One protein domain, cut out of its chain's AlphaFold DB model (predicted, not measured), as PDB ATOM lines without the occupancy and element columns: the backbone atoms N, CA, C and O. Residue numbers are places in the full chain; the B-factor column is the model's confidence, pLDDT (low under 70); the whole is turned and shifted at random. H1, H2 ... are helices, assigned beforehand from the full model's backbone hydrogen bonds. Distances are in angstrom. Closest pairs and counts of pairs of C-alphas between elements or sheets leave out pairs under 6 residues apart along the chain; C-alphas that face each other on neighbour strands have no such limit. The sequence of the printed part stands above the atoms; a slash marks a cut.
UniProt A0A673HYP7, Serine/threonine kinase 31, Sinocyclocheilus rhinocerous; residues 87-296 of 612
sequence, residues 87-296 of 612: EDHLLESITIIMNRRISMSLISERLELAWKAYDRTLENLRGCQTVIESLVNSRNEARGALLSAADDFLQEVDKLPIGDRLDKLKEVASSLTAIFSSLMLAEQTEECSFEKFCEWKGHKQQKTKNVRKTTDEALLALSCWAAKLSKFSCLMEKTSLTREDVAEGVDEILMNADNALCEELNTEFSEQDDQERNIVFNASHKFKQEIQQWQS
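This is residues 87 to 296 of the 612 residues of the protein "Serine/threonine kinase 31" of Sinocyclocheilus rhinocerous (UniProt A0A673HYP7). Two long helical arms spread from a small corner cluster as a wide V. In one arm H2 and H3 lie side by side as a hairpin; in the other the long H5 has H7 folded back along it and the little H6 near its far end, while H1, H4, H8 and the beginning of H5 make the corner. The printed part has 210 residues with eight named helices, H1 to H8 in chain order, and no named strand; its class is all helix. It is extended, with a radius of gyration of the C-alphas of 32.8 A, and flat, spanning 110 by 57 by 24 A.

H1 is residues 87 to 99, beginning at C-alpha 87 (-44.175, 48.030, 5.846). H2 is residues 106 to 126, 30.7 A long, and H3 residues 133 to 157, 35.8 A. H4 is residues 162 to 180. H5, the longest, is residues 193 to 232, 58.4 A, ending at C-alpha 232 (0.606, 33.580, 18.526). H6 is residues 244 to 247 and H7 residues 250 to 269, 28.7 A. H8 is residues 274 to 295, 31.1 A, ending at C-alpha 295 (-65.244, 56.992, 8.894).

H5 is the hub, touching four helices. H7 touches H5 residues 208 to 225 at a shallow tilt of 27 degrees, opposite ways; the closest C-alphas, of Ala 218 and Ala 257, are 4.9 A apart. H6 only just touches H5, with 3 pairs of C-alphas within 8 A, closest Leu 229 and Val 246 at 6.6 A. H8 touches H5 residues 193 to 197 at a steep tilt of 51 degrees, closest C-alphas Ser 193 and Ala 283 at 5.2 A. H4 touches H8 at a steep tilt of 40 degrees, closest C-alphas Ala 173 and Lys 288 at 7.0 A. H1 touches H4, closest C-alphas Ser 93 and Val 172 at 7.1 A. H2 and H3 form a helical hairpin at a shallow tilt of 23 degrees, closest C-alphas Ala 114 and Leu 146 at 4.9 A; both are apart from H5 and H8. Every O i to N i+4 pair is within hydrogen-bond range in H1, H2, H3, H4, H5 and H8, and 15 of 16 are in H7; H6 is too short for such a pair.

The two C-alphas farthest apart, of Gln 129 and Leu 235, are 110.7 A apart. The printed part has no cut. The links H4 to H5 and H5 to H6 are long. Residues 126 to 131, 233 to 238 and 269 to 275 stand free. The mean pLDDT of the printed part is 71.6; 93 residues are under 70, among them 175 to 192 and 232 to 249.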
ATOM      1  N   GLU A  87     -43.623  49.364   5.605       68.94
ATOM      2  CA  GLU A  87     -44.175  48.030   5.846       68.94
ATOM      3  C   GLU A  87     -44.393  47.732   7.343       68.94
ATOM      4  O   GLU A  87     -45.309  46.987   7.693       68.94
ATOM      5  N   ASP A  88     -43.565  48.284   8.234       70.25
ATOM      6  CA  ASP A  88     -43.709  48.111   9.685       70.25
ATOM      7  C   ASP A  88     -44.854  48.977  10.224       70.25
ATOM      8  O   ASP A  88     -45.628  48.516  11.065       70.25
ATOM      9  N   HIS A  89     -45.036  50.180   9.667       67.06
ATOM     10  CA  HIS A  89     -46.213  51.006   9.938       67.06
ATOM     11  C   HIS A  89     -47.502  50.311   9.480       67.06
ATOM     12  O   HIS A  89     -48.483  50.288  10.227       67.06
ATOM     13  N   LEU A  90     -47.510  49.680   8.300       69.75
ATOM     14  CA  LEU A  90     -48.657  48.899   7.827       69.75
ATOM     15  C   LEU A  90     -48.941  47.683   8.730       69.75
ATOM     16  O   LEU A  90     -50.101  47.421   9.048       69.75
ATOM     17  N   LEU A  91     -47.907  46.982   9.208       72.75
ATOM     18  CA  LEU A  91     -48.058  45.855  10.135       72.75
ATOM     19  C   LEU A  91     -48.626  46.284  11.494       72.75
ATOM     20  O   LEU A  91     -49.557  45.647  11.991       72.75
ATOM     21  N   GLU A  92     -48.115  47.364  12.089       71.38
ATOM     22  CA  GLU A  92     -48.651  47.929  13.336       71.38
ATOM     23  C   GLU A  92     -50.133  48.304  13.169       71.38
ATOM     24  O   GLU A  92     -50.970  48.027  14.028       71.38
ATOM     25  N   SER A  93     -50.480  48.845  12.004       68.06
ATOM     26  CA  SER A  93     -51.835  49.279  11.663       68.06
ATOM     27  C   SER A  93     -52.811  48.116  11.494       68.06
ATOM     28  O   SER A  93     -53.902  48.129  12.069       68.06
ATOM     29  N   ILE A  94     -52.409  47.075  10.763       69.50
ATOM     30  CA  ILE A  94     -53.181  45.832  10.629       69.50
ATOM     31  C   ILE A  94     -53.346  45.174  12.003       69.50
ATOM     32  O   ILE A  94     -54.440  44.735  12.351       69.50
ATOM     33  N   THR A  95     -52.302  45.196  12.832       67.69
ATOM     34  CA  THR A  95     -52.346  44.690  14.211       67.69
ATOM     35  C   THR A  95     -53.365  45.458  15.058       67.69
ATOM     36  O   THR A  95     -54.112  44.844  15.816       67.69
ATOM     37  N   ILE A  96     -53.470  46.784  14.915       67.19
ATOM     38  CA  ILE A  96     -54.488  47.595  15.603       67.19
ATOM     39  C   ILE A  96     -55.905  47.202  15.164       67.19
ATOM     40  O   ILE A  96     -56.793  47.094  16.010       67.19
ATOM     41  N   ILE A  97     -56.140  46.966  13.873       65.38
ATOM     42  CA  ILE A  97     -57.455  46.537  13.377       65.38
ATOM     43  C   ILE A  97     -57.797  45.121  13.858       65.38
ATOM     44  O   ILE A  97     -58.896  44.897  14.369       65.38
ATOM     45  N   MET A  98     -56.860  44.177  13.741       64.19
ATOM     46  CA  MET A  98     -57.077  42.772  14.090       64.19
ATOM     47  C   MET A  98     -57.190  42.546  15.602       64.19
ATOM     48  O   MET A  98     -58.107  41.856  16.040       64.19
ATOM     49  N   ASN A  99     -56.299  43.143  16.400       58.81
ATOM     50  CA  ASN A  99     -56.172  42.845  17.831       58.81
ATOM     51  C   ASN A  99     -56.901  43.837  18.744       58.81
ATOM     52  O   ASN A  99     -57.185  43.493  19.887       58.81
ATOM     53  N   ARG A 100     -57.231  45.052  18.278       54.25
ATOM     54  CA  ARG A 100     -58.073  45.996  19.042       54.25
ATOM     55  C   ARG A 100     -59.533  45.980  18.592       54.25
ATOM     56  O   ARG A 100     -60.199  47.012  18.676       54.25
ATOM     57  N   ARG A 101     -60.053  44.842  18.113       56.47
ATOM     58  CA  ARG A 101     -61.507  44.678  17.963       56.47
ATOM     59  C   ARG A 101     -62.145  44.905  19.332       56.47
ATOM     60  O   ARG A 101     -61.845  44.184  20.281       56.47
ATOM     61  N   ILE A 102     -62.982  45.935  19.439       56.25
ATOM     62  CA  ILE A 102     -63.757  46.178  20.654       56.25
ATOM     63  C   ILE A 102     -64.741  45.015  20.723       56.25
ATOM     64  O   ILE A 102     -65.629  44.892  19.886       56.25
ATOM     65  N   SER A 103     -64.501  44.098  21.648       50.91
ATOM     66  CA  SER A 103     -65.449  43.032  21.945       50.91
ATOM     67  C   SER A 103     -66.431  43.581  22.967       50.91
ATOM     68  O   SER A 103     -66.023  44.281  23.894       50.91
ATOM     69  N   MET A 104     -67.718  43.295  22.791       49.78
ATOM     70  CA  MET A 104     -68.714  43.615  23.810       49.78
ATOM     71  C   MET A 104     -68.332  42.874  25.100       49.78
ATOM     72  O   MET A 104     -68.082  41.669  25.068       49.78
ATOM     73  N   SER A 105     -68.174  43.604  26.204       53.38
ATOM     74  CA  SER A 105     -67.603  43.050  27.429       53.38
ATOM     75  C   SER A 105     -68.595  42.166  28.189       53.38
ATOM     76  O   SER A 105     -69.810  42.362  28.133       53.38
ATOM     77  N   LEU A 106     -68.058  41.247  28.999       55.03
ATOM     78  CA  LEU A 106     -68.802  40.470  30.005       55.03
ATOM     79  C   LEU A 106     -69.581  41.360  30.998       55.03
ATOM     80  O   LEU A 106     -70.520  40.900  31.648       55.03
ATOM     81  N   ILE A 107     -69.207  42.636  31.145       58.84
ATOM     82  CA  ILE A 107     -69.889  43.583  32.036       58.84
ATOM     83  C   ILE A 107     -71.196  44.086  31.399       58.84
ATOM     84  O   ILE A 107     -72.163  44.310  32.124       58.84
ATOM     85  N   SER A 108     -71.289  44.148  30.063       60.12
ATOM     86  CA  SER A 108     -72.554  44.406  29.355       60.12
ATOM     87  C   SER A 108     -73.596  43.311  29.629       60.12
ATOM     88  O   SER A 108     -74.763  43.616  29.869       60.12
ATOM     89  N   GLU A 109     -73.180  42.041  29.670       64.94
ATOM     90  CA  GLU A 109     -74.060  40.920  30.042       64.94
ATOM     91  C   GLU A 109     -74.486  40.997  31.517       64.94
ATOM     92  O   GLU A 109     -75.655  40.781  31.840       64.94
ATOM     93  N   ARG A 110     -73.566  41.364  32.426       71.81
ATOM     94  CA  ARG A 110     -73.889  41.592  33.850       71.81
ATOM     95  C   ARG A 110     -74.913  42.713  34.029       71.81
ATOM     96  O   ARG A 110     -75.818  42.564  34.850       71.81
ATOM     97  N   LEU A 111     -74.785  43.804  33.273       74.94
ATOM     98  CA  LEU A 111     -75.727  44.921  33.301       74.94
ATOM     99  C   LEU A 111     -77.115  44.491  32.810       74.94
ATOM    100  O   LEU A 111     -78.108  44.772  33.476       74.94
ATOM    101  N   GLU A 112     -77.191  43.756  31.698       72.19
ATOM    102  CA  GLU A 112     -78.461  43.263  31.152       72.19
ATOM    103  C   GLU A 112     -79.147  42.257  32.097       72.19
ATOM    104  O   GLU A 112     -80.360  42.318  32.309       72.19
ATOM    105  N   LEU A 113     -78.379  41.360  32.726       75.44
ATOM    106  CA  LEU A 113     -78.890  40.427  33.735       75.44
ATOM    107  C   LEU A 113     -79.404  41.154  34.984       75.44
ATOM    108  O   LEU A 113     -80.487  40.828  35.476       75.44
ATOM    109  N   ALA A 114     -78.665  42.150  35.480       78.00
ATOM    110  CA  ALA A 114     -79.087  42.960  36.621       78.00
ATOM    111  C   ALA A 114     -80.351  43.774  36.298       78.00
ATOM    112  O   ALA A 114     -81.242  43.897  37.141       78.00
ATOM    113  N   TRP A 115     -80.465  44.264  35.060       79.81
ATOM    114  CA  TRP A 115     -81.646  44.970  34.572       79.81
ATOM    115  C   TRP A 115     -82.874  44.053  34.546       79.81
ATOM    116  O   TRP A 115     -83.901  44.381  35.138       79.81
ATOM    117  N   LYS A 116     -82.755  42.857  33.952       76.88
ATOM    118  CA  LYS A 116     -83.833  41.851  33.927       76.88
ATOM    119  C   LYS A 116     -84.248  41.411  35.330       76.88
ATOM    120  O   LYS A 116     -85.434  41.221  35.595       76.88
ATOM    121  N   ALA A 117     -83.290  41.250  36.244       78.81
ATOM    122  CA  ALA A 117     -83.578  40.923  37.637       78.81
ATOM    123  C   ALA A 117     -84.391  42.037  38.318       78.81
ATOM    124  O   ALA A 117     -85.373  41.750  39.002       78.81
ATOM    125  N   TYR A 118     -84.030  43.301  38.088       83.44
ATOM    126  CA  TYR A 118     -84.778  44.444  38.602       83.44
ATOM    127  C   TYR A 118     -86.198  44.524  38.016       83.44
ATOM    128  O   TYR A 118     -87.154  44.652  38.785       83.44
ATOM    129  N   ASP A 119     -86.368  44.349  36.703       75.88
ATOM    130  CA  ASP A 119     -87.689  44.347  36.057       75.88
ATOM    131  C   ASP A 119     -88.605  43.245  36.612       75.88
ATOM    132  O   ASP A 119     -89.741  43.528  37.000       75.88
ATOM    133  N   ARG A 120     -88.088  42.023  36.808       79.50
ATOM    134  CA  ARG A 120     -88.836  40.932  37.461       79.50
ATOM    135  C   ARG A 120     -89.291  41.296  38.874       79.50
ATOM    136  O   ARG A 120     -90.419  41.000  39.265       79.50
ATOM    137  N   THR A 121     -88.445  41.963  39.668       83.69
ATOM    138  CA  THR A 121     -88.857  42.418  41.011       83.69
ATOM    139  C   THR A 121     -89.944  43.496  40.960       83.69
ATOM    140  O   THR A 121     -90.810  43.532  41.836       83.69
ATOM    141  N   LEU A 122     -89.947  44.348  39.929       79.06
ATOM    142  CA  LEU A 122     -90.990  45.352  39.717       79.06
ATOM    143  C   LEU A 122     -92.320  44.730  39.280       79.06
ATOM    144  O   LEU A 122     -93.368  45.169  39.752       79.06
ATOM    145  N   GLU A 123     -92.296  43.717  38.419       79.88
ATOM    146  CA  GLU A 123     -93.493  42.966  38.023       79.88
ATOM    147  C   GLU A 123     -94.119  42.242  39.215       79.88
ATOM    148  O   GLU A 123     -95.319  42.387  39.467       79.88
ATOM    149  N   ASN A 124     -93.294  41.579  40.032       79.31
ATOM    150  CA  ASN A 124     -93.735  40.938  41.271       79.31
ATOM    151  C   ASN A 124     -94.381  41.938  42.246       79.31
ATOM    152  O   ASN A 124     -95.373  41.617  42.899       79.31
ATOM    153  N   LEU A 125     -93.864  43.171  42.324       78.00
ATOM    154  CA  LEU A 125     -94.462  44.243  43.125       78.00
ATOM    155  C   LEU A 125     -95.796  44.747  42.557       78.00
ATOM    156  O   LEU A 125     -96.700  45.045  43.334       78.00
ATOM    157  N   ARG A 126     -95.944  44.832  41.227       77.06
ATOM    158  CA  ARG A 126     -97.212  45.225  40.580       77.06
ATOM    159  C   ARG A 126     -98.308  44.172  40.753       77.06
ATOM    160  O   ARG A 126     -99.479  44.536  40.808       77.06
ATOM    161  N   GLY A 127     -97.937  42.894  40.846       70.69
ATOM    162  CA  GLY A 127     -98.862  41.776  41.046       70.69
ATOM    163  C   GLY A 127     -99.226  41.476  42.507       70.69
ATOM    164  O   GLY A 127    -100.067  40.612  42.751       70.69
ATOM    165  N   CYS A 128     -98.614  42.147  43.490       67.94
ATOM    166  CA  CYS A 128     -98.758  41.782  44.901       67.94
ATOM    167  C   CYS A 128     -99.962  42.456  45.585       67.94
ATOM    168  O   CYS A 128    -100.134  43.670  45.507       67.94
ATOM    169  N   GLN A 129    -100.764  41.672  46.320       58.38
ATOM    170  CA  GLN A 129    -101.921  42.157  47.093       58.38
ATOM    171  C   GLN A 129    -101.715  42.156  48.623       58.38
ATOM    172  O   GLN A 129    -102.503  42.789  49.322       58.38
ATOM    173  N   THR A 130    -100.698  41.470  49.173       61.34
ATOM    174  CA  THR A 130    -100.622  41.213  50.633       61.34
ATOM    175  C   THR A 130     -99.231  41.251  51.286       61.34
ATOM    176  O   THR A 130     -99.161  41.569  52.470       61.34
ATOM    177  N   VAL A 131     -98.119  40.978  50.587       64.81
ATOM    178  CA  VAL A 131     -96.769  40.925  51.201       64.81
ATOM    179  C   VAL A 131     -95.829  41.915  50.513       64.81
ATOM    180  O   VAL A 131     -95.175  41.596  49.525       64.81
ATOM    181  N   ILE A 132     -95.789  43.149  51.020       75.06
ATOM    182  CA  ILE A 132     -95.079  44.267  50.372       75.06
ATOM    183  C   ILE A 132     -93.622  44.375  50.852       75.06
ATOM    184  O   ILE A 132     -92.733  44.669  50.059       75.06
ATOM    185  N   GLU A 133     -93.348  44.113  52.130       80.88
ATOM    186  CA  GLU A 133     -92.058  44.439  52.756       80.88
ATOM    187  C   GLU A 133     -90.885  43.588  52.234       80.88
ATOM    188  O   GLU A 133     -89.846  44.127  51.853       80.88
ATOM    189  N   SER A 134     -91.062  42.267  52.113       78.56
ATOM    190  CA  SER A 134     -90.028  41.376  51.562       78.56
ATOM    191  C   SER A 134     -89.751  41.640  50.076       78.56
ATOM    192  O   SER A 134     -88.600  41.595  49.645       78.56
ATOM    193  N   LEU A 135     -90.786  41.979  49.299       79.56
ATOM    194  CA  LEU A 135     -90.654  42.321  47.881       79.56
ATOM    195  C   LEU A 135     -89.958  43.672  47.679       79.56
ATOM    196  O   LEU A 135     -89.162  43.823  46.754       79.56
ATOM    197  N   VAL A 136     -90.207  44.646  48.559       79.88
ATOM    198  CA  VAL A 136     -89.497  45.934  48.553       79.88
ATOM    199  C   VAL A 136     -88.012  45.743  48.868       79.88
ATOM    200  O   VAL A 136     -87.181  46.369  48.206       79.88
ATOM    201  N   ASN A 137     -87.668  44.862  49.811       83.94
ATOM    202  CA  ASN A 137     -86.273  44.529  50.116       83.94
ATOM    203  C   ASN A 137     -85.585  43.844  48.929       83.94
ATOM    204  O   ASN A 137     -84.531  44.305  48.499       83.94
ATOM    205  N   SER A 138     -86.232  42.847  48.317       82.12
ATOM    206  CA  SER A 138     -85.720  42.178  47.113       82.12
ATOM    207  C   SER A 138     -85.533  43.146  45.933       82.12
ATOM    208  O   SER A 138     -84.503  43.119  45.260       82.12
ATOM    209  N   ARG A 139     -86.467  44.088  45.725       86.88
ATOM    210  CA  ARG A 139     -86.314  45.171  44.738       86.88
ATOM    211  C   ARG A 139     -85.118  46.070  45.059       86.88
ATOM    212  O   ARG A 139     -84.402  46.480  44.151       86.88
ATOM    213  N   ASN A 140     -84.918  46.436  46.325       84.12
ATOM    214  CA  ASN A 140     -83.805  47.300  46.726       84.12
ATOM    215  C   ASN A 140     -82.448  46.610  46.529       84.12
ATOM    216  O   ASN A 140     -81.510  47.259  46.073       84.12
ATOM    217  N   GLU A 141     -82.359  45.307  46.800       86.62
ATOM    218  CA  GLU A 141     -81.177  44.491  46.500       86.62
ATOM    219  C   GLU A 141     -80.908  44.427  44.993       86.62
ATOM    220  O   GLU A 141     -79.799  44.738  44.555       86.62
ATOM    221  N   ALA A 142     -81.933  44.131  44.182       82.12
ATOM    222  CA  ALA A 142     -81.818  44.125  42.723       82.12
ATOM    223  C   ALA A 142     -81.415  45.504  42.168       82.12
ATOM    224  O   ALA A 142     -80.585  45.600  41.267       82.12
ATOM    225  N   ARG A 143     -81.940  46.588  42.752       83.81
ATOM    226  CA  ARG A 143     -81.563  47.965  42.412       83.81
ATOM    227  C   ARG A 143     -80.105  48.267  42.759       83.81
ATOM    228  O   ARG A 143     -79.429  48.910  41.964       83.81
ATOM    229  N   GLY A 144     -79.627  47.832  43.926       83.81
ATOM    230  CA  GLY A 144     -78.229  47.994  44.331       83.81
ATOM    231  C   GLY A 144     -77.274  47.237  43.407       83.81
ATOM    232  O   GLY A 144     -76.266  47.793  42.976       83.81
ATOM    233  N   ALA A 145     -77.639  46.010  43.029       85.00
ATOM    234  CA  ALA A 145     -76.899  45.221  42.049       85.00
ATOM    235  C   ALA A 145     -76.881  45.885  40.661       85.00
ATOM    236  O   ALA A 145     -75.831  45.927  40.025       85.00
ATOM    237  N   LEU A 146     -78.009  46.454  40.217       84.50
ATOM    238  CA  LEU A 146     -78.100  47.194  38.957       84.50
ATOM    239  C   LEU A 146     -77.225  48.452  38.956       84.50
ATOM    240  O   LEU A 146     -76.513  48.688  37.988       84.50
ATOM    241  N   LEU A 147     -77.242  49.233  40.040       82.19
ATOM    242  CA  LEU A 147     -76.378  50.409  40.194       82.19
ATOM    243  C   LEU A 147     -74.896  50.028  40.155       82.19
ATOM    244  O   LEU A 147     -74.139  50.629  39.405       82.19
ATOM    245  N   SER A 148     -74.500  48.987  40.890       85.12
ATOM    246  CA  SER A 148     -73.118  48.499  40.862       85.12
ATOM    247  C   SER A 148     -72.708  48.002  39.474       85.12
ATOM    248  O   SER A 148     -71.598  48.280  39.039       85.12
ATOM    249  N   ALA A 149     -73.588  47.287  38.766       82.06
ATOM    250  CA  ALA A 149     -73.312  46.828  37.408       82.06
ATOM    251  C   ALA A 149     -73.217  47.995  36.410       82.06
ATOM    252  O   ALA A 149     -72.407  47.946  35.488       82.06
ATOM    253  N   ALA A 150     -74.018  49.048  36.598       76.12
ATOM    254  CA  ALA A 150     -73.966  50.256  35.785       76.12
ATOM    255  C   ALA A 150     -72.680  51.059  36.032       76.12
ATOM    256  O   ALA A 150     -72.062  51.501  35.069       76.12
ATOM    257  N   ASP A 151     -72.240  51.199  37.285       80.31
ATOM    258  CA  ASP A 151     -70.973  51.860  37.621       80.31
ATOM    259  C   ASP A 151     -69.764  51.075  37.086       80.31
ATOM    260  O   ASP A 151     -68.857  51.670  36.499       80.31
ATOM    261  N   ASP A 152     -69.774  49.742  37.219       79.12
ATOM    262  CA  ASP A 152     -68.765  48.854  36.622       79.12
ATOM    263  C   ASP A 152     -68.702  49.053  35.094       79.12
ATOM    264  O   ASP A 152     -67.615  49.168  34.523       79.12
ATOM    265  N   PHE A 153     -69.865  49.122  34.435       77.44
ATOM    266  CA  PHE A 153     -69.977  49.336  32.991       77.44
ATOM    267  C   PHE A 153     -69.455  50.713  32.570       77.44
ATOM    268  O   PHE A 153     -68.658  50.805  31.640       77.44
ATOM    269  N   LEU A 154     -69.853  51.781  33.268       75.56
ATOM    270  CA  LEU A 154     -69.394  53.142  32.981       75.56
ATOM    271  C   LEU A 154     -67.874  53.265  33.140       75.56
ATOM    272  O   LEU A 154     -67.217  53.814  32.261       75.56
ATOM    273  N   GLN A 155     -67.295  52.684  34.196       77.50
ATOM    274  CA  GLN A 155     -65.841  52.671  34.377       77.50
ATOM    275  C   GLN A 155     -65.099  51.905  33.282       77.50
ATOM    276  O   GLN A 155     -63.939  52.215  33.007       77.50
ATOM    277  N   GLU A 156     -65.703  50.866  32.710       70.00
ATOM    278  CA  GLU A 156     -65.106  50.132  31.599       70.00
ATOM    279  C   GLU A 156     -65.203  50.930  30.298       70.00
ATOM    280  O   GLU A 156     -64.192  51.085  29.615       70.00
ATOM    281  N   VAL A 157     -66.377  51.493  29.992       66.00
ATOM    282  CA  VAL A 157     -66.602  52.339  28.810       66.00
ATOM    283  C   VAL A 157     -65.669  53.549  28.813       66.00
ATOM    284  O   VAL A 157     -65.046  53.825  27.789       66.00
ATOM    285  N   ASP A 158     -65.484  54.204  29.961       67.19
ATOM    286  CA  ASP A 158     -64.558  55.335  30.116       67.19
ATOM    287  C   ASP A 158     -63.086  54.943  29.894       67.19
ATOM    288  O   ASP A 158     -62.260  55.783  29.533       67.19
ATOM    289  N   LYS A 159     -62.731  53.667  30.096       66.25
ATOM    290  CA  LYS A 159     -61.376  53.139  29.864       66.25
ATOM    291  C   LYS A 159     -61.168  52.627  28.441       66.25
ATOM    292  O   LYS A 159     -60.028  52.314  28.088       66.25
ATOM    293  N   LEU A 160     -62.219  52.509  27.625       61.31
ATOM    294  CA  LEU A 160     -62.072  52.085  26.236       61.31
ATOM    295  C   LEU A 160     -61.378  53.206  25.446       61.31
ATOM    296  O   LEU A 160     -61.914  54.311  25.348       61.31
ATOM    297  N   PRO A 161     -60.219  52.951  24.810       61.81
ATOM    298  CA  PRO A 161     -59.471  53.968  24.078       61.81
ATOM    299  C   PRO A 161     -60.095  54.209  22.694       61.81
ATOM    300  O   PRO A 161     -59.419  54.093  21.675       61.81
ATOM    301  N   ILE A 162     -61.406  54.465  22.623       62.28
ATOM    302  CA  ILE A 162     -62.150  54.618  21.362       62.28
ATOM    303  C   ILE A 162     -61.665  55.870  20.626       62.28
ATOM    304  O   ILE A 162     -61.380  55.798  19.431       62.28
ATOM    305  N   GLY A 163     -61.513  56.985  21.352       63.31
ATOM    306  CA  GLY A 163     -60.973  58.243  20.825       63.31
ATOM    307  C   GLY A 163     -59.534  58.081  20.339       63.31
ATOM    308  O   GLY A 163     -59.267  58.262  19.154       63.31
ATOM    309  N   ASP A 164     -58.644  57.608  21.214       64.06
ATOM    310  CA  ASP A 164     -57.234  57.372  20.881       64.06
ATOM    311  C   ASP A 164     -57.068  56.411  19.696       64.06
ATOM    312  O   ASP A 164     -56.221  56.621  18.830       64.06
ATOM    313  N   ARG A 165     -57.888  55.353  19.619       65.31
ATOM    314  CA  ARG A 165     -57.882  54.409  18.492       65.31
ATOM    315  C   ARG A 165     -58.343  55.085  17.206       65.31
ATOM    316  O   ARG A 165     -57.714  54.869  16.175       65.31
ATOM    317  N   LEU A 166     -59.415  55.874  17.244       67.38
ATOM    318  CA  LEU A 166     -59.923  56.587  16.073       67.38
ATOM    319  C   LEU A 166     -58.904  57.609  15.556       67.38
ATOM    320  O   LEU A 166     -58.681  57.689  14.349       67.38
ATOM    321  N   ASP A 167     -58.260  58.349  16.454       67.62
ATOM    322  CA  ASP A 167     -57.247  59.339  16.095       67.62
ATOM    323  C   ASP A 167     -55.986  58.670  15.543       67.62
ATOM    324  O   ASP A 167     -55.494  59.077  14.488       67.62
ATOM    325  N   LYS A 168     -55.544  57.556  16.144       66.19
ATOM    326  CA  LYS A 168     -54.448  56.731  15.612       66.19
ATOM    327  C   LYS A 168     -54.774  56.176  14.224       66.19
ATOM    328  O   LYS A 168     -53.939  56.229  13.327       66.19
ATOM    329  N   LEU A 169     -55.997  55.683  14.010       65.12
ATOM    330  CA  LEU A 169     -56.442  55.185  12.704       65.12
ATOM    331  C   LEU A 169     -56.496  56.303  11.652       65.12
ATOM    332  O   LEU A 169     -56.125  56.066  10.505       65.12
ATOM    333  N   LYS A 170     -56.914  57.524  12.014       69.81
ATOM    334  CA  LYS A 170     -56.902  58.688  11.109       69.81
ATOM    335  C   LYS A 170     -55.484  59.141  10.754       69.81
ATOM    336  O   LYS A 170     -55.224  59.433   9.585       69.81
ATOM    337  N   GLU A 171     -54.583  59.189  11.732       71.44
ATOM    338  CA  GLU A 171     -53.159  59.509  11.546       71.44
ATOM    339  C   GLU A 171     -52.510  58.523  10.563       71.44
ATOM    340  O   GLU A 171     -51.909  58.913   9.556       71.44
ATOM    341  N   VAL A 172     -52.720  57.231  10.805       63.91
ATOM    342  CA  VAL A 172     -52.229  56.143   9.958       63.91
ATOM    343  C   VAL A 172     -52.848  56.190   8.562       63.91
ATOM    344  O   VAL A 172     -52.128  56.084   7.573       63.91
ATOM    345  N   ALA A 173     -54.165  56.377   8.447       66.00
ATOM    346  CA  ALA A 173     -54.841  56.460   7.152       66.00
ATOM    347  C   ALA A 173     -54.307  57.621   6.304       66.00
ATOM    348  O   ALA A 173     -54.133  57.474   5.092       66.00
ATOM    349  N   SER A 174     -54.017  58.757   6.941       71.25
ATOM    350  CA  SER A 174     -53.422  59.925   6.286       71.25
ATOM    351  C   SER A 174     -52.000  59.622   5.806       71.25
ATOM    352  O   SER A 174     -51.668  59.914   4.658       71.25
ATOM    353  N   SER A 175     -51.203  58.956   6.644       67.06
ATOM    354  CA  SER A 175     -49.826  58.550   6.329       67.06
ATOM    355  C   SER A 175     -49.774  57.545   5.173       67.06
ATOM    356  O   SER A 175     -49.080  57.764   4.184       67.06
ATOM    357  N   LEU A 176     -50.592  56.490   5.220       64.00
ATOM    358  CA  LEU A 176     -50.675  55.488   4.153       64.00
ATOM    359  C   LEU A 176     -51.232  56.075   2.847       64.00
ATOM    360  O   LEU A 176     -50.786  55.699   1.766       64.00
ATOM    361  N   THR A 177     -52.169  57.026   2.914       65.12
ATOM    362  CA  THR A 177     -52.683  57.708   1.713       65.12
ATOM    363  C   THR A 177     -51.614  58.586   1.060       65.12
ATOM    364  O   THR A 177     -51.546  58.644  -0.168       65.12
ATOM    365  N   ALA A 178     -50.754  59.234   1.849       67.62
ATOM    366  CA  ALA A 178     -49.627  60.001   1.323       67.62
ATOM    367  C   ALA A 178     -48.597  59.107   0.609       67.62
ATOM    368  O   ALA A 178     -48.061  59.507  -0.419       67.62
ATOM    369  N   ILE A 179     -48.375  57.890   1.112       60.22
ATOM    370  CA  ILE A 179     -47.367  56.955   0.588       60.22
ATOM    371  C   ILE A 179     -47.877  56.186  -0.643       60.22
ATOM    372  O   ILE A 179     -47.180  56.080  -1.648       60.22
ATOM    373  N   PHE A 180     -49.109  55.670  -0.595       60.62
ATOM    374  CA  PHE A 180     -49.625  54.714  -1.588       60.62
ATOM    375  C   PHE A 180     -50.574  55.325  -2.632       60.62
ATOM    376  O   PHE A 180     -51.159  54.602  -3.437       60.62
ATOM    377  N   SER A 181     -50.734  56.651  -2.667       56.47
ATOM    378  CA  SER A 181     -51.608  57.348  -3.629       56.47
ATOM    379  C   SER A 181     -51.182  57.209  -5.099       56.47
ATOM    380  O   SER A 181     -51.988  57.479  -5.988       56.47
ATOM    381  N   SER A 182     -49.955  56.760  -5.375       53.88
ATOM    382  CA  SER A 182     -49.390  56.608  -6.724       53.88
ATOM    383  C   SER A 182     -49.636  55.241  -7.383       53.88
ATOM    384  O   SER A 182     -49.442  55.109  -8.589       53.88
ATOM    385  N   LEU A 183     -50.079  54.228  -6.631       51.41
ATOM    386  CA  LEU A 183     -50.240  52.849  -7.107       51.41
ATOM    387  C   LEU A 183     -51.726  52.542  -7.331       51.41
ATOM    388  O   LEU A 183     -52.373  51.917  -6.506       51.41
ATOM    389  N   MET A 184     -52.307  53.023  -8.428       44.41
ATOM    390  CA  MET A 184     -53.703  52.740  -8.781       44.41
ATOM    391  C   MET A 184     -53.745  51.704  -9.900       44.41
ATOM    392  O   MET A 184     -53.613  52.108 -11.046       44.41
ATOM    393  N   LEU A 185     -53.924  50.412  -9.587       45.91
ATOM    394  CA  LEU A 185     -54.426  49.380 -10.518       45.91
ATOM    395  C   LEU A 185     -54.702  48.048  -9.777       45.91
ATOM    396  O   LEU A 185     -53.776  47.275  -9.560       45.91
ATOM    397  N   ALA A 186     -55.964  47.788  -9.406       41.25
ATOM    398  CA  ALA A 186     -56.651  46.477  -9.444       41.25
ATOM    399  C   ALA A 186     -58.036  46.571  -8.764       41.25
ATOM    400  O   ALA A 186     -58.178  47.175  -7.706       41.25
ATOM    401  N   GLU A 187     -59.056  45.956  -9.371       46.34
ATOM    402  CA  GLU A 187     -60.472  46.039  -8.960       46.34
ATOM    403  C   GLU A 187     -60.937  44.925  -7.999       46.34
ATOM    404  O   GLU A 187     -62.125  44.849  -7.694       46.34
ATOM    405  N   GLN A 188     -60.055  44.048  -7.502       51.44
ATOM    406  CA  GLN A 188     -60.478  42.931  -6.643       51.44
ATOM    407  C   GLN A 188     -59.590  42.771  -5.408       51.44
ATOM    408  O   GLN A 188     -58.441  42.348  -5.503       51.44
ATOM    409  N   THR A 189     -60.148  43.088  -4.237       53.09
ATOM    410  CA  THR A 189     -59.552  42.802  -2.927       53.09
ATOM    411  C   THR A 189     -59.890  41.380  -2.482       53.09
ATOM    412  O   THR A 189     -61.059  41.012  -2.388       53.09
ATOM    413  N   GLU A 190     -58.874  40.576  -2.160       59.28
ATOM    414  CA  GLU A 190     -59.066  39.239  -1.583       59.28
ATOM    415  C   GLU A 190     -59.347  39.309  -0.070       59.28
ATOM    416  O   GLU A 190     -58.701  40.060   0.669       59.28
ATOM    417  N   GLU A 191     -60.271  38.480   0.425       61.06
ATOM    418  CA  GLU A 191     -60.704  38.493   1.832       61.06
ATOM    419  C   GLU A 191     -59.567  38.138   2.814       61.06
ATOM    420  O   GLU A 191     -59.515  38.705   3.903       61.06
ATOM    421  N   CYS A 192     -58.581  37.327   2.405       64.56
ATOM    422  CA  CYS A 192     -57.421  36.928   3.225       64.56
ATOM    423  C   CYS A 192     -56.174  37.830   3.071       64.56
ATOM    424  O   CYS A 192     -55.051  37.397   3.337       64.56
ATOM    425  N   SER A 193     -56.328  39.069   2.589       72.12
ATOM    426  CA  SER A 193     -55.175  39.946   2.302       72.12
ATOM    427  C   SER A 193     -54.355  40.330   3.547       72.12
ATOM    428  O   SER A 193     -53.150  40.545   3.431       72.12
ATOM    429  N   PHE A 194     -54.966  40.394   4.740       75.00
ATOM    430  CA  PHE A 194     -54.243  40.708   5.984       75.00
ATOM    431  C   PHE A 194     -53.424  39.520   6.482       75.00
ATOM    432  O   PHE A 194     -52.263  39.692   6.834       75.00
ATOM    433  N   GLU A 195     -53.997  38.318   6.462       78.25
ATOM    434  CA  GLU A 195     -53.319  37.083   6.850       78.25
ATOM    435  C   GLU A 195     -52.110  36.832   5.945       78.25
ATOM    436  O   GLU A 195     -51.001  36.654   6.443       78.25
ATOM    437  N   LYS A 196     -52.295  36.949   4.623       78.12
ATOM    438  CA  LYS A 196     -51.209  36.821   3.638       78.12
ATOM    439  C   LYS A 196     -50.094  37.844   3.861       78.12
ATOM    440  O   LYS A 196     -48.920  37.495   3.762       78.12
ATOM    441  N   PHE A 197     -50.437  39.096   4.180       80.25
ATOM    442  CA  PHE A 197     -49.446  40.130   4.483       80.25
ATOM    443  C   PHE A 197     -48.688  39.842   5.784       80.25
ATOM    444  O   PHE A 197     -47.463  39.935   5.805       80.25
ATOM    445  N   CYS A 198     -49.387  39.460   6.856       76.19
ATOM    446  CA  CYS A 198     -48.769  39.119   8.137       76.19
ATOM    447  C   CYS A 198     -47.841  37.899   8.015       76.19
ATOM    448  O   CYS A 198     -46.726  37.929   8.536       76.19
ATOM    449  N   GLU A 199     -48.263  36.856   7.293       81.94
ATOM    450  CA  GLU A 199     -47.440  35.677   6.998       81.94
ATOM    451  C   GLU A 199     -46.199  36.047   6.182       81.94
ATOM    452  O   GLU A 199     -45.081  35.693   6.562       81.94
ATOM    453  N   TRP A 200     -46.375  36.813   5.101       83.50
ATOM    454  CA  TRP A 200     -45.269  37.282   4.270       83.50
ATOM    455  C   TRP A 200     -44.282  38.141   5.067       83.50
ATOM    456  O   TRP A 200     -43.078  37.880   5.040       83.50
ATOM    457  N   LYS A 201     -44.766  39.124   5.835       79.56
ATOM    458  CA  LYS A 201     -43.921  40.020   6.637       79.56
ATOM    459  C   LYS A 201     -43.200  39.255   7.746       79.56
ATOM    460  O   LYS A 201     -42.014  39.496   7.974       79.56
ATOM    461  N   GLY A 202     -43.870  38.291   8.378       77.94
ATOM    462  CA  GLY A 202     -43.264  37.376   9.345       77.94
ATOM    463  C   GLY A 202     -42.149  36.533   8.724       77.94
ATOM    464  O   GLY A 202     -41.043  36.473   9.264       77.94
ATOM    465  N   HIS A 203     -42.390  35.953   7.545       79.81
ATOM    466  CA  HIS A 203     -41.384  35.192   6.806       79.81
ATOM    467  C   HIS A 203     -40.194  36.071   6.382       79.81
ATOM    468  O   HIS A 203     -39.040  35.675   6.558       79.81
ATOM    469  N   LYS A 204     -40.451  37.297   5.908       77.38
ATOM    470  CA  LYS A 204     -39.426  38.283   5.528       77.38
ATOM    471  C   LYS A 204     -38.558  38.688   6.723       77.38
ATOM    472  O   LYS A 204     -37.334  38.643   6.623       77.38
ATOM    473  N   GLN A 205     -39.162  38.998   7.874       76.25
ATOM    474  CA  GLN A 205     -38.430  39.311   9.111       76.25
ATOM    475  C   GLN A 205     -37.632  38.115   9.648       76.25
ATOM    476  O   GLN A 205     -36.537  38.287  10.182       76.25
ATOM    477  N   GLN A 206     -38.152  36.891   9.525       78.62
ATOM    478  CA  GLN A 206     -37.421  35.699   9.950       78.62
ATOM    479  C   GLN A 206     -36.230  35.413   9.028       78.62
ATOM    480  O   GLN A 206     -35.147  35.080   9.513       78.62
ATOM    481  N   LYS A 207     -36.400  35.593   7.713       80.88
ATOM    482  CA  LYS A 207     -35.321  35.460   6.729       80.88
ATOM    483  C   LYS A 207     -34.197  36.457   7.013       80.88
ATOM    484  O   LYS A 207     -33.048  36.039   7.117       80.88
ATOM    485  N   THR A 208     -34.508  37.737   7.233       77.81
ATOM    486  CA  THR A 208     -33.485  38.748   7.558       77.81
ATOM    487  C   THR A 208     -32.780  38.460   8.884       77.81
ATOM    488  O   THR A 208     -31.561  38.595   8.960       77.81
ATOM    489  N   LYS A 209     -33.497  37.987   9.916       81.50
ATOM    490  CA  LYS A 209     -32.883  37.539  11.181       81.50
ATOM    491  C   LYS A 209     -31.924  36.363  10.987       81.50
ATOM    492  O   LYS A 209     -30.836  36.381  11.555       81.50
ATOM    493  N   ASN A 210     -32.307  35.360  10.196       82.50
ATOM    494  CA  ASN A 210     -31.466  34.190   9.930       82.50
ATOM    495  C   ASN A 210     -30.192  34.572   9.161       82.50
ATOM    496  O   ASN A 210     -29.103  34.131   9.530       82.50
ATOM    497  N   VAL A 211     -30.318  35.424   8.139       84.19
ATOM    498  CA  VAL A 211     -29.172  35.918   7.361       84.19
ATOM    499  C   VAL A 211     -28.239  36.746   8.254       84.19
ATOM    500  O   VAL A 211     -27.056  36.436   8.332       84.19
ATOM    501  N   ARG A 212     -28.772  37.696   9.041       84.75
ATOM    502  CA  ARG A 212     -27.979  38.489  10.005       84.75
ATOM    503  C   ARG A 212     -27.232  37.619  11.010       84.75
ATOM    504  O   ARG A 212     -26.053  37.850  11.254       84.75
ATOM    505  N   LYS A 213     -27.901  36.600  11.560       85.88
ATOM    506  CA  LYS A 213     -27.291  35.640  12.489       85.88
ATOM    507  C   LYS A 213     -26.124  34.892  11.836       85.88
ATOM    508  O   LYS A 213     -25.069  34.777  12.447       85.88
ATOM    509  N   THR A 214     -26.303  34.435  10.598       86.81
ATOM    510  CA  THR A 214     -25.262  33.730   9.833       86.81
ATOM    511  C   THR A 214     -24.055  34.636   9.579       86.81
ATOM    512  O   THR A 214     -22.913  34.223   9.779       86.81
ATOM    513  N   THR A 215     -24.290  35.903   9.220       87.62
ATOM    514  CA  THR A 215     -23.226  36.905   9.065       87.62
ATOM    515  C   THR A 215     -22.493  37.173  10.375       87.62
ATOM    516  O   THR A 215     -21.264  37.209  10.391       87.62
ATOM    517  N   ASP A 216     -23.221  37.338  11.480       88.19
ATOM    518  CA  ASP A 216     -22.626  37.598  12.791       88.19
ATOM    519  C   ASP A 216     -21.774  36.404  13.259       88.19
ATOM    520  O   ASP A 216     -20.662  36.601  13.750       88.19
ATOM    521  N   GLU A 217     -22.238  35.167  13.044       90.50
ATOM    522  CA  GLU A 217     -21.482  33.938  13.327       90.50
ATOM    523  C   GLU A 217     -20.211  33.835  12.468       90.50
ATOM    524  O   GLU A 217     -19.135  33.532  12.991       90.50
ATOM    525  N   ALA A 218     -20.295  34.157  11.172       88.50
ATOM    526  CA  ALA A 218     -19.147  34.137  10.266       88.50
ATOM    527  C   ALA A 218     -18.102  35.213  10.622       88.50
ATOM    528  O   ALA A 218     -16.897  34.939  10.645       88.50
ATOM    529  N   LEU A 219     -18.541  36.429  10.968       87.94
ATOM    530  CA  LEU A 219     -17.655  37.503  11.430       87.94
ATOM    531  C   LEU A 219     -17.043  37.194  12.803       87.94
ATOM    532  O   LEU A 219     -15.881  37.530  13.049       87.94
ATOM    533  N   LEU A 220     -17.783  36.525  13.690       88.75
ATOM    534  CA  LEU A 220     -17.277  36.082  14.986       88.75
ATOM    535  C   LEU A 220     -16.226  34.980  14.830       88.75
ATOM    536  O   LEU A 220     -15.200  35.033  15.511       88.75
ATOM    537  N   ALA A 221     -16.418  34.035  13.906       86.50
ATOM    538  CA  ALA A 221     -15.410  33.032  13.563       86.50
ATOM    539  C   ALA A 221     -14.125  33.685  13.024       86.50
ATOM    540  O   ALA A 221     -13.025  33.350  13.473       86.50
ATOM    541  N   LEU A 222     -14.262  34.684  12.143       85.69
ATOM    542  CA  LEU A 222     -13.138  35.466  11.619       85.69
ATOM    543  C   LEU A 222     -12.401  36.238  12.728       85.69
ATOM    544  O   LEU A 222     -11.170  36.241  12.773       85.69
ATOM    545  N   SER A 223     -13.140  36.842  13.659       85.81
ATOM    546  CA  SER A 223     -12.583  37.532  14.829       85.81
ATOM    547  C   SER A 223     -11.863  36.572  15.784       85.81
ATOM    548  O   SER A 223     -10.748  36.850  16.227       85.81
ATOM    549  N   CYS A 224     -12.446  35.400  16.054       83.62
ATOM    550  CA  CYS A 224     -11.830  34.366  16.888       83.62
ATOM    551  C   CYS A 224     -10.519  33.861  16.281       83.62
ATOM    552  O   CYS A 224      -9.537  33.674  17.002       83.62
ATOM    553  N   TRP A 225     -10.483  33.671  14.961       85.38
ATOM    554  CA  TRP A 225      -9.255  33.336  14.251       85.38
ATOM    555  C   TRP A 225      -8.206  34.457  14.356       85.38
ATOM    556  O   TRP A 225      -7.063  34.194  14.734       85.38
ATOM    557  N   ALA A 226      -8.593  35.717  14.139       81.06
ATOM    558  CA  ALA A 226      -7.692  36.862  14.286       81.06
ATOM    559  C   ALA A 226      -7.143  37.006  15.723       81.06
ATOM    560  O   ALA A 226      -5.978  37.349  15.924       81.06
ATOM    561  N   ALA A 227      -7.948  36.680  16.738       80.88
ATOM    562  CA  ALA A 227      -7.511  36.656  18.130       80.88
ATOM    563  C   ALA A 227      -6.494  35.533  18.406       80.88
ATOM    564  O   ALA A 227      -5.523  35.759  19.129       80.88
ATOM    565  N   LYS A 228      -6.668  34.338  17.815       77.88
ATOM    566  CA  LYS A 228      -5.671  33.249  17.888       77.88
ATOM    567  C   LYS A 228      -4.339  33.667  17.256       77.88
ATOM    568  O   LYS A 228      -3.290  33.441  17.855       77.88
ATOM    569  N   LEU A 229      -4.386  34.344  16.106       75.50
ATOM    570  CA  LEU A 229      -3.210  34.941  15.466       75.50
ATOM    571  C   LEU A 229      -2.511  35.969  16.363       75.50
ATOM    572  O   LEU A 229      -1.291  35.943  16.507       75.50
ATOM    573  N   SER A 230      -3.283  36.858  16.989       73.75
ATOM    574  CA  SER A 230      -2.738  37.872  17.895       73.75
ATOM    575  C   SER A 230      -2.028  37.236  19.098       73.75
ATOM    576  O   SER A 230      -0.921  37.652  19.443       73.75
ATOM    577  N   LYS A 231      -2.595  36.166  19.670       73.75
ATOM    578  CA  LYS A 231      -1.963  35.390  20.749       73.75
ATOM    579  C   LYS A 231      -0.669  34.705  20.310       73.75
ATOM    580  O   LYS A 231       0.308  34.751  21.046       73.75
ATOM    581  N   PHE A 232      -0.626  34.140  19.100       67.38
ATOM    582  CA  PHE A 232       0.606  33.580  18.526       67.38
ATOM    583  C   PHE A 232       1.710  34.643  18.371       67.38
ATOM    584  O   PHE A 232       2.886  34.359  18.579       67.38
ATOM    585  N   SER A 233       1.343  35.892  18.058       64.06
ATOM    586  CA  SER A 233       2.294  37.009  17.949       64.06
ATOM    587  C   SER A 233       2.747  37.609  19.292       64.06
ATOM    588  O   SER A 233       3.637  38.461  19.312       64.06
ATOM    589  N   CYS A 234       2.170  37.176  20.420       68.31
ATOM    590  CA  CYS A 234       2.493  37.687  21.750       68.31
ATOM    591  C   CYS A 234       3.596  36.849  22.421       68.31
ATOM    592  O   CYS A 234       3.340  35.800  23.006       68.31
ATOM    593  N   LEU A 235       4.836  37.350  22.401       62.00
ATOM    594  CA  LEU A 235       6.019  36.670  22.963       62.00
ATOM    595  C   LEU A 235       5.992  36.483  24.495       62.00
ATOM    596  O   LEU A 235       6.822  35.757  25.040       62.00
ATOM    597  N   MET A 236       5.075  37.155  25.197       65.25
ATOM    598  CA  MET A 236       4.976  37.152  26.662       65.25
ATOM    599  C   MET A 236       3.976  36.115  27.200       65.25
ATOM    600  O   MET A 236       3.991  35.818  28.395       65.25
ATOM    601  N   GLU A 237       3.111  35.555  26.349       60.16
ATOM    602  CA  GLU A 237       2.127  34.545  26.739       60.16
ATOM    603  C   GLU A 237       2.657  33.132  26.451       60.16
ATOM    604  O   GLU A 237       3.032  32.808  25.327       60.16
ATOM    605  N   LYS A 238       2.655  32.243  27.457       56.69
ATOM    606  CA  LYS A 238       2.927  30.808  27.255       56.69
ATOM    607  C   LYS A 238       1.726  30.156  26.565       56.69
ATOM    608  O   LYS A 238       0.876  29.570  27.232       56.69
ATOM    609  N   THR A 239       1.625  30.284  25.248       57.69
ATOM    610  CA  THR A 239       0.576  29.622  24.465       57.69
ATOM    611  C   THR A 239       1.079  28.305  23.866       57.69
ATOM    612  O   THR A 239       2.218  28.201  23.425       57.69
ATOM    613  N   SER A 240       0.230  27.272  23.880       57.59
ATOM    614  CA  SER A 240       0.511  25.933  23.334       57.59
ATOM    615  C   SER A 240       0.075  25.776  21.868       57.59
ATOM    616  O   SER A 240      -0.217  24.664  21.441       57.59
ATOM    617  N   LEU A 241      -0.059  26.883  21.130       62.25
ATOM    618  CA  LEU A 241      -0.576  26.908  19.758       62.25
ATOM    619  C   LEU A 241       0.486  26.409  18.770       62.25
ATOM    620  O   LEU A 241       1.623  26.881  18.781       62.25
ATOM    621  N   THR A 242       0.108  25.472  17.904       62.34
ATOM    622  CA  THR A 242       0.969  24.936  16.844       62.34
ATOM    623  C   THR A 242       0.831  25.746  15.546       62.34
ATOM    624  O   THR A 242      -0.098  26.534  15.374       62.34
ATOM    625  N   ARG A 243       1.770  25.575  14.601       57.44
ATOM    626  CA  ARG A 243       1.715  26.216  13.267       57.44
ATOM    627  C   ARG A 243       0.478  25.780  12.465       57.44
ATOM    628  O   ARG A 243      -0.026  26.557  11.657       57.44
ATOM    629  N   GLU A 244       0.014  24.556  12.692       59.59
ATOM    630  CA  GLU A 244      -1.155  23.958  12.040       59.59
ATOM    631  C   GLU A 244      -2.456  24.625  12.520       59.59
ATOM    632  O   GLU A 244      -3.267  25.024  11.688       59.59
ATOM    633  N   ASP A 245      -2.569  24.933  13.821       61.56
ATOM    634  CA  ASP A 245      -3.738  25.608  14.427       61.56
ATOM    635  C   ASP A 245      -4.039  27.015  13.865       61.56
ATOM    636  O   ASP A 245      -5.126  27.564  14.083       61.56
ATOM    637  N   VAL A 246      -3.060  27.642  13.203       62.91
ATOM    638  CA  VAL A 246      -3.147  29.005  12.650       62.91
ATOM    639  C   VAL A 246      -3.445  29.003  11.147       62.91
ATOM    640  O   VAL A 246      -4.118  29.916  10.660       62.91
ATOM    641  N   ALA A 247      -2.920  28.014  10.419       61.00
ATOM    642  CA  ALA A 247      -2.993  27.931   8.961       61.00
ATOM    643  C   ALA A 247      -4.191  27.109   8.459       61.00
ATOM    644  O   ALA A 247      -4.678  27.355   7.356       61.00
ATOM    645  N   GLU A 248      -4.683  26.155   9.252       61.38
ATOM    646  CA  GLU A 248      -5.815  25.316   8.872       61.38
ATOM    647  C   GLU A 248      -7.140  26.101   8.956       61.38
ATOM    648  O   GLU A 248      -7.448  26.747   9.959       61.38
ATOM    649  N   GLY A 249      -7.920  26.094   7.869       65.50
ATOM    650  CA  GLY A 249      -9.271  26.674   7.825       65.50
ATOM    651  C   GLY A 249      -9.377  28.180   7.538       65.50
ATOM    652  O   GLY A 249     -10.490  28.694   7.464       65.50
ATOM    653  N   VAL A 250      -8.279  28.918   7.326       75.69
ATOM    654  CA  VAL A 250      -8.326  30.384   7.084       75.69
ATOM    655  C   VAL A 250      -9.079  30.748   5.810       75.69
ATOM    656  O   VAL A 250      -9.907  31.659   5.816       75.69
ATOM    657  N   ASP A 251      -8.796  30.043   4.716       76.06
ATOM    658  CA  ASP A 251      -9.470  30.283   3.440       76.06
ATOM    659  C   ASP A 251     -10.963  29.955   3.522       76.06
ATOM    660  O   ASP A 251     -11.773  30.676   2.944       76.06
ATOM    661  N   GLU A 252     -11.335  28.935   4.297       81.50
ATOM    662  CA  GLU A 252     -12.727  28.562   4.543       81.50
ATOM    663  C   GLU A 252     -13.449  29.617   5.394       81.50
ATOM    664  O   GLU A 252     -14.539  30.053   5.039       81.50
ATOM    665  N   ILE A 253     -12.817  30.117   6.463       83.44
ATOM    666  CA  ILE A 253     -13.372  31.188   7.305       83.44
ATOM    667  C   ILE A 253     -13.545  32.485   6.500       83.44
ATOM    668  O   ILE A 253     -14.583  33.140   6.602       83.44
ATOM    669  N   LEU A 254     -12.558  32.855   5.676       82.88
ATOM    670  CA  LEU A 254     -12.636  34.039   4.815       82.88
ATOM    671  C   LEU A 254     -13.711  33.888   3.733       82.88
ATOM    672  O   LEU A 254     -14.436  34.845   3.470       82.88
ATOM    673  N   MET A 255     -13.829  32.706   3.126       83.50
ATOM    674  CA  MET A 255     -14.859  32.409   2.130       83.50
ATOM    675  C   MET A 255     -16.261  32.423   2.751       83.50
ATOM    676  O   MET A 255     -17.167  33.026   2.185       83.50
ATOM    677  N   ASN A 256     -16.431  31.839   3.938       85.94
ATOM    678  CA  ASN A 256     -17.700  31.841   4.666       85.94
ATOM    679  C   ASN A 256     -18.118  33.261   5.073       85.94
ATOM    680  O   ASN A 256     -19.277  33.628   4.891       85.94
ATOM    681  N   ALA A 257     -17.180  34.086   5.550       86.94
ATOM    682  CA  ALA A 257     -17.443  35.493   5.844       86.94
ATOM    683  C   ALA A 257     -17.816  36.288   4.581       86.94
ATOM    684  O   ALA A 257     -18.739  37.099   4.625       86.94
ATOM    685  N   ASP A 258     -17.142  36.052   3.451       85.56
ATOM    686  CA  ASP A 258     -17.435  36.759   2.198       85.56
ATOM    687  C   ASP A 258     -18.807  36.384   1.633       85.56
ATOM    688  O   ASP A 258     -19.564  37.267   1.228       85.56
ATOM    689  N   ASN A 259     -19.142  35.092   1.671       85.50
ATOM    690  CA  ASN A 259     -20.431  34.567   1.236       85.50
ATOM    691  C   ASN A 259     -21.575  35.108   2.099       85.50
ATOM    692  O   ASN A 259     -22.543  35.618   1.544       85.50
ATOM    693  N   ALA A 260     -21.442  35.076   3.430       87.00
ATOM    694  CA  ALA A 260     -22.472  35.582   4.338       87.00
ATOM    695  C   ALA A 260     -22.694  37.097   4.171       87.00
ATOM    696  O   ALA A 260     -23.830  37.560   4.083       87.00
ATOM    697  N   LEU A 261     -21.613  37.877   4.025       86.12
ATOM    698  CA  LEU A 261     -21.706  39.314   3.748       86.12
ATOM    699  C   LEU A 261     -22.358  39.603   2.391       86.12
ATOM    700  O   LEU A 261     -23.155  40.530   2.280       86.12
ATOM    701  N   CYS A 262     -22.020  38.835   1.352       83.69
ATOM    702  CA  CYS A 262     -22.655  38.955   0.040       83.69
ATOM    703  C   CYS A 262     -24.139  38.597   0.085       83.69
ATOM    704  O   CYS A 262     -24.943  39.288  -0.532       83.69
ATOM    705  N   GLU A 263     -24.506  37.543   0.806       84.38
ATOM    706  CA  GLU A 263     -25.895  37.128   0.967       84.38
ATOM    707  C   GLU A 263     -26.722  38.204   1.682       84.38
ATOM    708  O   GLU A 263     -27.798  38.557   1.200       84.38
ATOM    709  N   GLU A 264     -26.212  38.801   2.765       83.25
ATOM    710  CA  GLU A 264     -26.915  39.874   3.483       83.25
ATOM    711  C   GLU A 264     -27.049  41.146   2.640       83.25
ATOM    712  O   GLU A 264     -28.143  41.703   2.538       83.25
ATOM    713  N   LEU A 265     -25.970  41.558   1.968       81.19
ATOM    714  CA  LEU A 265     -25.994  42.709   1.065       81.19
ATOM    715  C   LEU A 265     -26.932  42.481  -0.127       81.19
ATOM    716  O   LEU A 265     -27.603  43.407  -0.548       81.19
ATOM    717  N   ASN A 266     -27.038  41.268  -0.668       75.88
ATOM    718  CA  ASN A 266     -27.940  41.002  -1.792       75.88
ATOM    719  C   ASN A 266     -29.402  40.823  -1.350       75.88
ATOM    720  O   ASN A 266     -30.311  41.129  -2.116       75.88
ATOM    721  N   THR A 267     -29.649  40.351  -0.126       70.19
ATOM    722  CA  THR A 267     -31.009  40.110   0.388       70.19
ATOM    723  C   THR A 267     -31.785  41.410   0.610       70.19
ATOM    724  O   THR A 267     -32.990  41.433   0.375       70.19
ATOM    725  N   GLU A 268     -31.124  42.493   1.030       59.28
ATOM    726  CA  GLU A 268     -31.780  43.799   1.213       59.28
ATOM    727  C   GLU A 268     -31.882  44.623  -0.088       59.28
ATOM    728  O   GLU A 268     -32.734  45.500  -0.184       59.28
ATOM    729  N   PHE A 269     -31.064  44.315  -1.103       49.97
ATOM    730  CA  PHE A 269     -31.077  44.977  -2.419       49.97
ATOM    731  C   PHE A 269     -31.852  44.208  -3.500       49.97
ATOM    732  O   PHE A 269     -31.953  44.688  -4.630       49.97
ATOM    733  N   SER A 270     -32.398  43.029  -3.185       52.75
ATOM    734  CA  SER A 270     -33.312  42.316  -4.078       52.75
ATOM    735  C   SER A 270     -34.523  43.205  -4.341       52.75
ATOM    736  O   SER A 270     -35.308  43.462  -3.428       52.75
ATOM    737  N   GLU A 271     -34.662  43.682  -5.578       49.81
ATOM    738  CA  GLU A 271     -35.839  44.407  -6.054       49.81
ATOM    739  C   GLU A 271     -37.101  43.662  -5.594       49.81
ATOM    740  O   GLU A 271     -37.204  42.450  -5.786       49.81
ATOM    741  N   GLN A 272     -38.025  44.365  -4.925       56.28
ATOM    742  CA  GLN A 272     -39.307  43.792  -4.503       56.28
ATOM    743  C   GLN A 272     -39.973  43.154  -5.724       56.28
ATOM    744  O   GLN A 272     -40.363  43.875  -6.655       56.28
ATOM    745  N   ASP A 273     -40.085  41.825  -5.696       61.44
ATOM    746  CA  ASP A 273     -40.785  41.020  -6.692       61.44
ATOM    747  C   ASP A 273     -42.196  41.600  -6.888       61.44
ATOM    748  O   ASP A 273     -42.821  42.077  -5.931       61.44
ATOM    749  N   ASP A 274     -42.715  41.595  -8.115       63.50
ATOM    750  CA  ASP A 274     -44.035  42.166  -8.426       63.50
ATOM    751  C   ASP A 274     -45.137  41.525  -7.555       63.50
ATOM    752  O   ASP A 274     -46.137  42.161  -7.210       63.50
ATOM    753  N   GLN A 275     -44.910  40.284  -7.109       67.50
ATOM    754  CA  GLN A 275     -45.750  39.583  -6.140       67.50
ATOM    755  C   GLN A 275     -45.722  40.203  -4.734       67.50
ATOM    756  O   GLN A 275     -46.778  40.339  -4.114       67.50
ATOM    757  N   GLU A 276     -44.557  40.615  -4.226       72.00
ATOM    758  CA  GLU A 276     -44.443  41.262  -2.912       72.00
ATOM    759  C   GLU A 276     -45.147  42.619  -2.910       72.00
ATOM    760  O   GLU A 276     -45.916  42.924  -1.995       72.00
ATOM    761  N   ARG A 277     -44.962  43.402  -3.982       70.81
ATOM    762  CA  ARG A 277     -45.671  44.676  -4.166       70.81
ATOM    763  C   ARG A 277     -47.186  44.486  -4.201       70.81
ATOM    764  O   ARG A 277     -47.903  45.268  -3.581       70.81
ATOM    765  N   ASN A 278     -47.673  43.427  -4.845       73.50
ATOM    766  CA  ASN A 278     -49.098  43.105  -4.876       73.50
ATOM    767  C   ASN A 278     -49.655  42.724  -3.486       73.50
ATOM    768  O   ASN A 278     -50.754  43.144  -3.130       73.50
ATOM    769  N   ILE A 279     -48.903  41.977  -2.664       76.25
ATOM    770  CA  ILE A 279     -49.319  41.621  -1.291       76.25
ATOM    771  C   ILE A 279     -49.467  42.876  -0.422       76.25
ATOM    772  O   ILE A 279     -50.502  43.063   0.222       76.25
ATOM    773  N   VAL A 280     -48.459  43.757  -0.433       71.94
ATOM    774  CA  VAL A 280     -48.488  45.029   0.311       71.94
ATOM    775  C   VAL A 280     -49.633  45.917  -0.186       71.94
ATOM    776  O   VAL A 280     -50.374  46.481   0.617       71.94
ATOM    777  N   PHE A 281     -49.825  45.999  -1.504       73.06
ATOM    778  CA  PHE A 281     -50.894  46.782  -2.118       73.06
ATOM    779  C   PHE A 281     -52.291  46.304  -1.698       73.06
ATOM    780  O   PHE A 281     -53.098  47.107  -1.225       73.06
ATOM    781  N   ASN A 282     -52.568  45.003  -1.810       73.88
ATOM    782  CA  ASN A 282     -53.868  44.434  -1.454       73.88
ATOM    783  C   ASN A 282     -54.186  44.626   0.034       73.88
ATOM    784  O   ASN A 282     -55.323  44.954   0.386       73.88
ATOM    785  N   ALA A 283     -53.185  44.496   0.909       74.75
ATOM    786  CA  ALA A 283     -53.335  44.772   2.334       74.75
ATOM    787  C   ALA A 283     -53.641  46.256   2.605       74.75
ATOM    788  O   ALA A 283     -54.593  46.561   3.323       74.75
ATOM    789  N   SER A 284     -52.911  47.184   1.980       68.75
ATOM    790  CA  SER A 284     -53.162  48.629   2.093       68.75
ATOM    791  C   SER A 284     -54.537  49.037   1.558       68.75
ATOM    792  O   SER A 284     -55.238  49.843   2.177       68.75
ATOM    793  N   HIS A 285     -54.967  48.468   0.429       72.69
ATOM    794  CA  HIS A 285     -56.286  48.733  -0.142       72.69
ATOM    795  C   HIS A 285     -57.407  48.211   0.766       72.69
ATOM    796  O   HIS A 285     -58.354  48.945   1.056       72.69
ATOM    797  N   LYS A 286     -57.273  46.981   1.288       73.06
ATOM    798  CA  LYS A 286     -58.218  46.409   2.262       73.06
ATOM    799  C   LYS A 286     -58.294  47.256   3.536       73.06
ATOM    800  O   LYS A 286     -59.386  47.579   3.992       73.06
ATOM    801  N   PHE A 287     -57.150  47.693   4.062       72.56
ATOM    802  CA  PHE A 287     -57.075  48.594   5.214       72.56
ATOM    803  C   PHE A 287     -57.841  49.903   4.976       72.56
ATOM    804  O   PHE A 287     -58.614  50.345   5.825       72.56
ATOM    805  N   LYS A 288     -57.678  50.506   3.793       69.69
ATOM    806  CA  LYS A 288     -58.380  51.738   3.416       69.69
ATOM    807  C   LYS A 288     -59.891  51.536   3.291       69.69
ATOM    808  O   LYS A 288     -60.638  52.397   3.753       69.69
ATOM    809  N   GLN A 289     -60.334  50.422   2.700       72.12
ATOM    810  CA  GLN A 289     -61.756  50.068   2.621       72.12
ATOM    811  C   GLN A 289     -62.373  49.933   4.015       72.12
ATOM    812  O   GLN A 289     -63.421  50.525   4.275       72.12
ATOM    813  N   GLU A 290     -61.701  49.222   4.926       69.25
ATOM    814  CA  GLU A 290     -62.176  49.085   6.301       69.25
ATOM    815  C   GLU A 290     -62.222  50.452   6.990       69.25
ATOM    816  O   GLU A 290     -63.279  50.849   7.457       69.25
ATOM    817  N   ILE A 291     -61.165  51.267   6.967       68.56
ATOM    818  CA  ILE A 291     -61.215  52.596   7.605       68.56
ATOM    819  C   ILE A 291     -62.296  53.508   7.018       68.56
ATOM    820  O   ILE A 291     -62.964  54.208   7.778       68.56
ATOM    821  N   GLN A 292     -62.494  53.519   5.696       67.69
ATOM    822  CA  GLN A 292     -63.560  54.314   5.077       67.69
ATOM    823  C   GLN A 292     -64.937  53.936   5.620       67.69
ATOM    824  O   GLN A 292     -65.758  54.819   5.875       67.69
ATOM    825  N   GLN A 293     -65.169  52.645   5.862       67.44
ATOM    826  CA  GLN A 293     -66.401  52.175   6.478       67.44
ATOM    827  C   GLN A 293     -66.580  52.760   7.886       67.44
ATOM    828  O   GLN A 293     -67.641  53.302   8.185       67.44
ATOM    829  N   TRP A 294     -65.535  52.752   8.719       65.19
ATOM    830  CA  TRP A 294     -65.579  53.326  10.071       65.19
ATOM    831  C   TRP A 294     -65.713  54.859  10.063       65.19
ATOM    832  O   TRP A 294     -66.363  55.432  10.935       65.19
ATOM    833  N   GLN A 295     -65.136  55.538   9.066       64.44
ATOM    834  CA  GLN A 295     -65.244  56.992   8.894       64.44
ATOM    835  C   GLN A 295     -66.636  57.437   8.432       64.44
ATOM    836  O   GLN A 295     -67.067  58.537   8.773       64.44
ATOM    837  N   SER A 296     -67.344  56.597   7.672       65.12
ATOM    838  CA  SER A 296     -68.694  56.893   7.172       65.12
ATOM    839  C   SER A 296     -69.797  56.815   8.241       65.12
ATOM    840  O   SER A 296     -70.946  57.168   7.964       65.12
TER     841      SER A 296